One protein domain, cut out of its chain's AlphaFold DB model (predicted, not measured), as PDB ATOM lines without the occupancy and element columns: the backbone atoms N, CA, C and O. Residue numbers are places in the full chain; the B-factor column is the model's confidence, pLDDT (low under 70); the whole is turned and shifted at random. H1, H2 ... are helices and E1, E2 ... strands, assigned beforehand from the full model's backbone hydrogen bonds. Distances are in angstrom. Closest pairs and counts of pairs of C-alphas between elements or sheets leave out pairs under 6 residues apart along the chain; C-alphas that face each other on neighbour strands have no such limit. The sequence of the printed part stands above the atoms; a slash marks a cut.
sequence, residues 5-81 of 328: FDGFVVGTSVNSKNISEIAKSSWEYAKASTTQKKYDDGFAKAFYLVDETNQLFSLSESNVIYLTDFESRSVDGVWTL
ATOM      1  N   PHE A   5     101.471  24.448  43.343       74.38
ATOM      2  CA  PHE A   5     102.772  23.872  42.988       74.38
ATOM      3  C   PHE A   5     103.540  24.674  41.922       74.38
ATOM      4  O   PHE A   5     104.770  24.590  41.886       74.38
ATOM      5  N   ASP A   6     102.860  25.480  41.093       71.38
ATOM      6  CA  ASP A   6     103.503  26.363  40.105       71.38
ATOM      7  C   ASP A   6     104.168  27.590  40.771       71.38
ATOM      8  O   ASP A   6     105.046  28.223  40.184       71.38
ATOM      9  N   GLY A   7     103.760  27.946  41.997       74.62
ATOM     10  CA  GLY A   7     104.258  29.108  42.747       74.62
ATOM     11  C   GLY A   7     105.486  28.835  43.620       74.62
ATOM     12  O   GLY A   7     105.955  29.729  44.324       74.62
ATOM     13  N   PHE A   8     105.999  27.606  43.605       82.69
ATOM     14  CA  PHE A   8     107.054  27.174  44.512       82.69
ATOM     15  C   PHE A   8     108.393  27.837  44.198       82.69
ATOM     16  O   PHE A   8     108.857  27.843  43.056       82.69
ATOM     17  N   VAL A   9     109.086  28.300  45.239       86.19
ATOM     18  CA  VAL A   9     110.458  28.779  45.095       86.19
ATOM     19  C   VAL A   9     111.386  27.586  44.899       86.19
ATOM     20  O   VAL A   9     111.398  26.623  45.672       86.19
ATOM     21  N   VAL A  10     112.168  27.647  43.826       85.06
ATOM     22  CA  VAL A  10     113.051  26.567  43.399       85.06
ATOM     23  C   VAL A  10     114.396  26.682  44.118       85.06
ATOM     24  O   VAL A  10     115.096  27.687  44.002       85.06
ATOM     25  N   GLY A  11     114.786  25.630  44.840       87.75
ATOM     26  CA  GLY A  11     116.094  25.548  45.481       87.75
ATOM     27  C   GLY A  11     117.239  25.341  44.486       87.75
ATOM     28  O   GLY A  11     117.049  25.081  43.295       87.75
ATOM     29  N   THR A  12     118.470  25.393  44.989       88.50
ATOM     30  CA  THR A  12     119.670  25.082  44.205       88.50
ATOM     31  C   THR A  12     119.954  23.585  44.257       88.50
ATOM     32  O   THR A  12     120.158  23.032  45.338       88.50
ATOM     33  N   SER A  13     120.030  22.911  43.104       87.00
ATOM     34  CA  SER A  13     120.538  21.533  43.054       87.00
ATOM     35  C   SER A  13     122.047  21.460  42.945       87.00
ATOM     36  O   SER A  13     122.717  22.342  42.407       87.00
ATOM     37  N   VAL A  14     122.572  20.323  43.375       86.12
ATOM     38  CA  VAL A  14     123.977  19.970  43.278       86.12
ATOM     39  C   VAL A  14     124.103  18.747  42.383       86.12
ATOM     40  O   VAL A  14     123.527  17.691  42.641       86.12
ATOM     41  N   ASN A  15     124.854  18.888  41.298       83.69
ATOM     42  CA  ASN A  15     125.063  17.837  40.313       83.69
ATOM     43  C   ASN A  15     126.478  17.914  39.719       83.69
ATOM     44  O   ASN A  15     127.241  18.845  39.976       83.69
ATOM     45  N   SER A  16     126.843  16.932  38.894       82.50
ATOM     46  CA  SER A  16     128.191  16.835  38.317       82.50
ATOM     47  C   SER A  16     128.600  18.032  37.452       82.50
ATOM     48  O   SER A  16     129.796  18.252  37.268       82.50
ATOM     49  N   LYS A  17     127.643  18.818  36.937       81.75
ATOM     50  CA  LYS A  17     127.922  19.988  36.096       81.75
ATOM     51  C   LYS A  17     128.261  21.231  36.918       81.75
ATOM     52  O   LYS A  17     129.133  21.984  36.503       81.75
ATOM     53  N   ASN A  18     127.606  21.438  38.064       86.12
ATOM     54  CA  ASN A  18     127.744  22.670  38.855       86.12
ATOM     55  C   ASN A  18     128.539  22.503  40.162       86.12
ATOM     56  O   ASN A  18     129.003  23.496  40.720       86.12
ATOM     57  N   ILE A  19     128.777  21.271  40.629       89.25
ATOM     58  CA  ILE A  19     129.435  21.016  41.921       89.25
ATOM     59  C   ILE A  19     130.802  21.702  42.052       89.25
ATOM     60  O   ILE A  19     131.133  22.224  43.112       89.25
ATOM     61  N   SER A  20     131.592  21.745  40.976       92.81
ATOM     62  CA  SER A  20     132.935  22.344  40.997       92.81
ATOM     63  C   SER A  20     132.923  23.855  41.238       92.81
ATOM     64  O   SER A  20     133.923  24.400  41.712       92.81
ATOM     65  N   GLU A  21     131.831  24.523  40.873       94.81
ATOM     66  CA  GLU A  21     131.617  25.949  41.094       94.81
ATOM     67  C   GLU A  21     131.001  26.178  42.473       94.81
ATOM     68  O   GLU A  21     131.619  26.838  43.306       94.81
ATOM     69  N   ILE A  22     129.863  25.534  42.752       93.88
ATOM     70  CA  ILE A  22     129.117  25.670  44.011       93.88
ATOM     71  C   ILE A  22     130.006  25.365  45.224       93.88
ATOM     72  O   ILE A  22     129.999  26.116  46.196       93.88
ATOM     73  N   ALA A  23     130.840  24.321  45.158       93.38
ATOM     74  CA  ALA A  23     131.749  23.960  46.248       93.38
ATOM     75  C   ALA A  23     132.813  25.028  46.558       93.38
ATOM     76  O   ALA A  23     133.423  24.987  47.626       93.38
ATOM     77  N   LYS A  24     133.067  25.962  45.634       94.19
ATOM     78  CA  LYS A  24     134.030  27.057  45.809       94.19
ATOM     79  C   LYS A  24     133.365  28.373  46.197       94.19
ATOM     80  O   LYS A  24     134.033  29.197  46.816       94.19
ATOM     81  N   SER A  25     132.114  28.592  45.794       95.25
ATOM     82  CA  SER A  25     131.467  29.907  45.859       95.25
ATOM     83  C   SER A  25     130.250  29.989  46.779       95.25
ATOM     84  O   SER A  25     129.934  31.094  47.211       95.25
ATOM     85  N   SER A  26     129.582  28.878  47.112       97.12
ATOM     86  CA  SER A  26     128.349  28.899  47.913       97.12
ATOM     87  C   SER A  26     128.600  28.545  49.377       97.12
ATOM     88  O   SER A  26     129.021  27.434  49.724       97.12
ATOM     89  N   TRP A  27     128.286  29.496  50.258       95.81
ATOM     90  CA  TRP A  27     128.319  29.286  51.703       95.81
ATOM     91  C   TRP A  27     127.182  28.380  52.173       95.81
ATOM     92  O   TRP A  27     127.387  27.567  53.073       95.81
ATOM     93  N   GLU A  28     126.019  28.471  51.534       96.38
ATOM     94  CA  GLU A  28     124.838  27.633  51.742       96.38
ATOM     95  C   GLU A  28     125.179  26.167  51.497       96.38
ATOM     96  O   GLU A  28     124.979  25.328  52.377       96.38
ATOM     97  N   TYR A  29     125.811  25.859  50.362       96.44
ATOM     98  CA  TYR A  29     126.274  24.509  50.067       96.44
ATOM     99  C   TYR A  29     127.302  24.006  51.081       96.44
ATOM    100  O   TYR A  29     127.187  22.881  51.577       96.44
ATOM    101  N   ALA A  30     128.318  24.820  51.397       96.31
ATOM    102  CA  ALA A  30     129.348  24.443  52.362       96.31
ATOM    103  C   ALA A  30     128.729  24.149  53.739       96.31
ATOM    104  O   ALA A  30     129.100  23.179  54.408       96.31
ATOM    105  N   LYS A  31     127.746  24.955  54.145       96.31
ATOM    106  CA  LYS A  31     127.027  24.805  55.405       96.31
ATOM    107  C   LYS A  31     126.157  23.547  55.412       96.31
ATOM    108  O   LYS A  31     126.340  22.711  56.292       96.31
ATOM    109  N   ALA A  32     125.305  23.363  54.406       96.31
ATOM    110  CA  ALA A  32     124.483  22.165  54.248       96.31
ATOM    111  C   ALA A  32     125.339  20.886  54.251       96.31
ATOM    112  O   ALA A  32     125.101  19.963  55.028       96.31
ATOM    113  N   SER A  33     126.402  20.857  53.447       96.00
ATOM    114  CA  SER A  33     127.274  19.687  53.315       96.00
ATOM    115  C   SER A  33     128.076  19.377  54.579       96.00
ATOM    116  O   SER A  33     128.284  18.211  54.908       96.00
ATOM    117  N   THR A  34     128.536  20.393  55.315       95.38
ATOM    118  CA  THR A  34     129.227  20.161  56.596       95.38
ATOM    119  C   THR A  34     128.278  19.670  57.680       95.38
ATOM    120  O   THR A  34     128.676  18.803  58.461       95.38
ATOM    121  N   THR A  35     127.031  20.157  57.699       95.81
ATOM    122  CA  THR A  35     125.970  19.596  58.541       95.81
ATOM    123  C   THR A  35     125.770  18.124  58.209       95.81
ATOM    124  O   THR A  35     125.976  17.284  59.070       95.81
ATOM    125  N   GLN A  36     125.464  17.774  56.965       95.44
ATOM    126  CA  GLN A  36     125.122  16.394  56.598       95.44
ATOM    127  C   GLN A  36     126.282  15.414  56.821       95.44
ATOM    128  O   GLN A  36     126.087  14.328  57.369       95.44
ATOM    129  N   LYS A  37     127.521  15.837  56.545       95.31
ATOM    130  CA  LYS A  37     128.719  15.048  56.854       95.31
ATOM    131  C   LYS A  37     128.886  14.771  58.353       95.31
ATOM    132  O   LYS A  37     129.384  13.710  58.717       95.31
ATOM    133  N   LYS A  38     128.487  15.698  59.237       95.25
ATOM    134  CA  LYS A  38     128.522  15.497  60.701       95.25
ATOM    135  C   LYS A  38     127.607  14.347  61.144       95.25
ATOM    136  O   LYS A  38     127.900  13.721  62.158       95.25
ATOM    137  N   TYR A  39     126.536  14.083  60.397       95.50
ATOM    138  CA  TYR A  39     125.557  13.027  60.672       95.50
ATOM    139  C   TYR A  39     125.761  11.764  59.819       95.50
ATOM    140  O   TYR A  39     124.942  10.860  59.893       95.50
ATOM    141  N   ASP A  40     126.860  11.675  59.058       95.38
ATOM    142  CA  ASP A  40     127.166  10.546  58.160       95.38
ATOM    143  C   ASP A  40     126.140  10.346  57.021       95.38
ATOM    144  O   ASP A  40     125.971   9.250  56.496       95.38
ATOM    145  N   ASP A  41     125.485  11.432  56.594       94.19
ATOM    146  CA  ASP A  41     124.463  11.423  55.531       94.19
ATOM    147  C   ASP A  41     124.981  11.888  54.158       94.19
ATOM    148  O   ASP A  41     124.207  12.194  53.245       94.19
ATOM    149  N   GLY A  42     126.306  11.950  54.012       93.25
ATOM    150  CA  GLY A  42     126.978  12.380  52.788       93.25
ATOM    151  C   GLY A  42     126.959  13.897  52.578       93.25
ATOM    152  O   GLY A  42     127.164  14.669  53.521       93.25
ATOM    153  N   PHE A  43     126.791  14.316  51.323       92.69
ATOM    154  CA  PHE A  43     126.806  15.721  50.895       92.69
ATOM    155  C   PHE A  43     125.437  16.226  50.431       92.69
ATOM    156  O   PHE A  43     124.545  15.447  50.092       92.69
ATOM    157  N   ALA A  44     125.292  17.555  50.365       93.31
ATOM    158  CA  ALA A  44     124.038  18.164  49.940       93.31
ATOM    159  C   ALA A  44     123.779  17.898  48.451       93.31
ATOM    160  O   ALA A  44     124.611  18.225  47.605       93.31
ATOM    161  N   LYS A  45     122.604  17.340  48.143       90.25
ATOM    162  CA  LYS A  45     122.058  17.172  46.786       90.25
ATOM    163  C   LYS A  45     121.245  18.379  46.331       90.25
ATOM    164  O   LYS A  45     121.159  18.646  45.135       90.25
ATOM    165  N   ALA A  46     120.640  19.098  47.271       91.75
ATOM    166  CA  ALA A  46     119.984  20.375  47.028       91.75
ATOM    167  C   ALA A  46     119.882  21.183  48.317       91.75
ATOM    168  O   ALA A  46     119.951  20.615  49.410       91.75
ATOM    169  N   PHE A  47     119.721  22.494  48.189       93.94
ATOM    170  CA  PHE A  47     119.542  23.393  49.318       93.94
ATOM    171  C   PHE A  47     118.769  24.653  48.928       93.94
ATOM    172  O   PHE A  47     118.748  25.049  47.763       93.94
ATOM    173  N   TYR A  48     118.149  25.283  49.918       93.75
ATOM    174  CA  TYR A  48     117.446  26.550  49.779       93.75
ATOM    175  C   TYR A  48     117.560  27.333  51.089       93.75
ATOM    176  O   TYR A  48     117.222  26.807  52.152       93.75
ATOM    177  N   LEU A  49     118.088  28.555  51.015       94.31
ATOM    178  CA  LEU A  49     118.074  29.508  52.120       94.31
ATOM    179  C   LEU A  49     116.799  30.334  51.974       94.31
ATOM    180  O   LEU A  49     116.631  31.000  50.960       94.31
ATOM    181  N   VAL A  50     115.906  30.248  52.955       91.38
ATOM    182  CA  VAL A  50     114.627  30.958  52.925       91.38
ATOM    183  C   VAL A  50     114.885  32.459  53.051       91.38
ATOM    184  O   VAL A  50     115.493  32.900  54.031       91.38
ATOM    185  N   ASP A  51     114.409  33.222  52.067       86.94
ATOM    186  CA  ASP A  51     114.563  34.675  51.995       86.94
ATOM    187  C   ASP A  51     114.160  35.368  53.301       86.94
ATOM    188  O   ASP A  51     113.192  34.994  53.959       86.94
ATOM    189  N   GLU A  52     114.929  36.390  53.681       88.06
ATOM    190  CA  GLU A  52     114.717  37.193  54.898       88.06
ATOM    191  C   GLU A  52     114.780  36.406  56.224       88.06
ATOM    192  O   GLU A  52     114.528  36.962  57.296       88.06
ATOM    193  N   THR A  53     115.197  35.137  56.186       90.56
ATOM    194  CA  THR A  53     115.429  34.305  57.371       90.56
ATOM    195  C   THR A  53     116.847  33.723  57.382       90.56
ATOM    196  O   THR A  53     117.611  33.847  56.427       90.56
ATOM    197  N   ASN A  54     117.194  33.032  58.470       93.94
ATOM    198  CA  ASN A  54     118.410  32.220  58.552       93.94
ATOM    199  C   ASN A  54     118.140  30.733  58.271       93.94
ATOM    200  O   ASN A  54     118.989  29.896  58.556       93.94
ATOM    201  N   GLN A  55     116.964  30.360  57.771       95.25
ATOM    202  CA  GLN A  55     116.584  28.957  57.640       95.25
ATOM    203  C   GLN A  55     117.124  28.356  56.341       95.25
ATOM    204  O   GLN A  55     116.686  28.697  55.248       95.25
ATOM    205  N   LEU A  56     118.081  27.435  56.464       96.00
ATOM    206  CA  LEU A  56     118.640  26.675  55.349       96.00
ATOM    207  C   LEU A  56     118.051  25.263  55.334       96.00
ATOM    208  O   LEU A  56     118.442  24.412  56.140       96.00
ATOM    209  N   PHE A  57     117.171  25.000  54.373       95.88
ATOM    210  CA  PHE A  57     116.739  23.648  54.043       95.88
ATOM    211  C   PHE A  57     117.762  22.970  53.136       95.88
ATOM    212  O   PHE A  57     118.307  23.586  52.220       95.88
ATOM    213  N   SER A  58     118.032  21.685  53.362       95.12
ATOM    214  CA  SER A  58     118.895  20.907  52.471       95.12
ATOM    215  C   SER A  58     118.542  19.426  52.426       95.12
ATOM    216  O   SER A  58     118.232  18.826  53.450       95.12
ATOM    217  N   LEU A  59     118.631  18.841  51.231       93.88
ATOM    218  CA  LEU A  59     118.468  17.412  50.968       93.88
ATOM    219  C   LEU A  59     119.841  16.736  50.926       93.88
ATOM    220  O   LEU A  59     120.728  17.198  50.202       93.88
ATOM    221  N   SER A  60     120.007  15.640  51.662       92.81
ATOM    222  CA  SER A  60     121.249  14.863  51.715       92.81
ATOM    223  C   SER A  60     121.323  13.718  50.706       92.81
ATOM    224  O   SER A  60     120.324  13.305  50.107       92.81
ATOM    225  N   GLU A  61     122.522  13.153  50.534       86.81
ATOM    226  CA  GLU A  61     122.737  11.949  49.731       86.81
ATOM    227  C   GLU A  61     121.934  10.744  50.233       86.81
ATOM    228  O   GLU A  61     121.411   9.993  49.401       86.81
ATOM    229  N   SER A  62     121.764  10.633  51.552       89.06
ATOM    230  CA  SER A  62     120.953   9.618  52.242       89.06
ATOM    231  C   SER A  62     119.439   9.888  52.231       89.06
ATOM    232  O   SER A  62     118.695   9.170  52.893       89.06
ATOM    233  N   ASN A  63     118.959  10.883  51.471       87.75
ATOM    234  CA  ASN A  63     117.548  11.289  51.413       87.75
ATOM    235  C   ASN A  63     116.997  11.749  52.777       87.75
ATOM    236  O   ASN A  63     115.911  11.355  53.201       87.75
ATOM    237  N   VAL A  64     117.765  12.587  53.471       92.69
ATOM    238  CA  VAL A  64     117.367  13.243  54.722       92.69
ATOM    239  C   VAL A  64     117.272  14.745  54.476       92.69
ATOM    240  O   VAL A  64     118.154  15.330  53.843       92.69
ATOM    241  N   ILE A  65     116.202  15.366  54.967       95.31
ATOM    242  CA  ILE A  65     116.029  16.816  54.974       95.31
ATOM    243  C   ILE A  65     116.575  17.377  56.276       95.31
ATOM    244  O   ILE A  65     116.220  16.919  57.359       95.31
ATOM    245  N   TYR A  66     117.404  18.404  56.156       96.25
ATOM    246  CA  TYR A  66     117.912  19.185  57.272       96.25
ATOM    247  C   TYR A  66     117.356  20.598  57.207       96.25
ATOM    248  O   TYR A  66     117.438  21.226  56.154       96.25
ATOM    249  N   LEU A  67     116.889  21.109  58.344       96.31
ATOM    250  CA  LEU A  67     116.721  22.536  58.595       96.31
ATOM    251  C   LEU A  67     117.872  22.995  59.490       96.31
ATOM    252  O   LEU A  67     118.032  22.521  60.615       96.31
ATOM    253  N   THR A  68     118.714  23.874  58.961       97.06
ATOM    254  CA  THR A  68     119.887  24.416  59.653       97.06
ATOM    255  C   THR A  68     119.747  25.924  59.780       97.06
ATOM    256  O   THR A  68     119.500  26.588  58.779       97.06
ATOM    257  N   ASP A  69     120.003  26.481  60.959       96.69
ATOM    258  CA  ASP A  69     120.176  27.924  61.092       96.69
ATOM    259  C   ASP A  69     121.531  28.336  60.484       96.69
ATOM    260  O   ASP A  69     122.629  27.863  60.843       96.69
ATOM    261  N   PHE A  70     121.455  29.194  59.475       95.50
ATOM    262  CA  PHE A  70     122.555  29.564  58.606       95.50
ATOM    263  C   PHE A  70     123.652  30.338  59.347       95.50
ATOM    264  O   PHE A  70     124.835  30.097  59.096       95.50
ATOM    265  N   GLU A  71     123.295  31.133  60.348       94.06
ATOM    266  CA  GLU A  71     124.241  31.930  61.128       94.06
ATOM    267  C   GLU A  71     124.859  31.108  62.270       94.06
ATOM    268  O   GLU A  71     126.067  30.848  62.306       94.06
ATOM    269  N   SER A  72     124.022  30.608  63.179       94.69
ATOM    270  CA  SER A  72     124.431  29.913  64.405       94.69
ATOM    271  C   SER A  72     124.962  28.500  64.172       94.69
ATOM    272  O   SER A  72     125.719  27.980  64.996       94.69
ATOM    273  N   ARG A  73     124.621  27.882  63.033       90.94
ATOM    274  CA  ARG A  73     124.964  26.487  62.705       90.94
ATOM    275  C   ARG A  73     124.236  25.436  63.544       90.94
ATOM    276  O   ARG A  73     124.671  24.280  63.529       90.94
ATOM    277  N   SER A  74     123.164  25.801  64.247       95.94
ATOM    278  CA  SER A  74     122.277  24.811  64.853       95.94
ATOM    279  C   SER A  74     121.532  24.027  63.777       95.94
ATOM    280  O   SER A  74     121.310  24.505  62.666       95.94
ATOM    281  N   VAL A  75     121.200  22.783  64.108       97.06
ATOM    282  CA  VAL A  75     120.298  21.956  63.311       97.06
ATOM    283  C   VAL A  75     118.980  21.946  64.057       97.06
ATOM    284  O   VAL A  75     118.913  21.391  65.155       97.06
ATOM    285  N   ASP A  76     117.978  22.582  63.471       95.31
ATOM    286  CA  ASP A  76     116.677  22.800  64.101       95.31
ATOM    287  C   ASP A  76     115.675  21.712  63.697       95.31
ATOM    288  O   ASP A  76     114.713  21.454  64.415       95.31
ATOM    289  N   GLY A  77     115.936  21.012  62.586       95.44
ATOM    290  CA  GLY A  77     115.123  19.890  62.124       95.44
ATOM    291  C   GLY A  77     115.913  18.876  61.301       95.44
ATOM    292  O   GLY A  77     116.827  19.234  60.555       95.44
ATOM    293  N   VAL A  78     115.558  17.600  61.462       96.38
ATOM    294  CA  VAL A  78     116.107  16.466  60.706       96.38
ATOM    295  C   VAL A  78     114.968  15.502  60.399       96.38
ATOM    296  O   VAL A  78     114.375  14.940  61.319       96.38
ATOM    297  N   TRP A  79     114.683  15.285  59.117       95.56
ATOM    298  CA  TRP A  79     113.584  14.432  58.673       95.56
ATOM    299  C   TRP A  79     114.060  13.442  57.618       95.56
ATOM    300  O   TRP A  79     114.415  13.812  56.499       95.56
ATOM    301  N   THR A  80     114.073  12.158  57.968       91.88
ATOM    302  CA  THR A  80     114.334  11.091  56.997       91.88
ATOM    303  C   THR A  80     113.147  10.971  56.051       91.88
ATOM    304  O   THR A  80     112.015  10.790  56.500       91.88
ATOM    305  N   LEU A  81     113.399  11.002  54.740       90.06
ATOM    306  CA  LEU A  81     112.353  10.742  53.762       90.06
ATOM    307  C   LEU A  81     111.975   9.259  53.802       90.06
ATOM    308  O   LEU A  81     112.729   8.381  53.376       90.06
TER     309      LEU A  81
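This is residues 5 to 81 of the 328 residues of an uncharacterized protein of Reinekea marinisedimentorum (UniProt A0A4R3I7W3). A twisted wall of four strands has the helix H2 laid slantwise over one face, while the shorter helix H1 lies off the sheet, farther from the domain's middle. A long opening stretch with no named element, residues 5 to 18, passes beside the edge strand E1, where residues 12 to 13 pair with it. The printed part has 77 residues, with H1, H2, E1, E2, E3 and E4 in that order, and is of mixed class; the antiparallel sheet has the order E1, E2, E3, E4. It is compact and rounded, with a radius of gyration of the C-alphas of 11.8 A and spans of 33 by 29 by 25 A.

H1, residues 19 to 25, and H2, residues 27 to 38, touch only at the corner, and only just, with 3 pairs of C-alphas within 8 A; the closest are those of Ala 23 and Ala 30, 6.6 A apart. In H2 every O i to N i+4 pair is within hydrogen-bond range, in H1 2 of 3. E1, residues 44 to 49, E2, 55 to 60, E3, 64 to 69, and E4, 75 to 80, form a meander, each strand the antiparallel neighbour of the one before. N 48 and O 57 are 2.9 A apart, N 56 and O 68 2.8 A, and N 65 and O 79 2.8 A, each within hydrogen-bond range. H2 is on the sheet at a height of 8.2 A; its closest C-alphas to E1 are Ser 33 and Ala 44, 4.9 A apart. H1 is not on the sheet.

H1 begins at C-alpha 19 (129.435, 21.016, 41.921) and is 9.9 A long; H2 is 16.5 A. E1 measures 13.0 A, E2 16.0 A, E3 16.2 A and E4 13.9 A, ending at C-alpha 80 (114.334, 11.091, 56.997).

The C-alphas farthest apart, of Asp 6 and Lys 38, are 34.2 A apart. The printed part has no cut, the five links between named elements are tight, and no printed residue is under 70 in pLDDT.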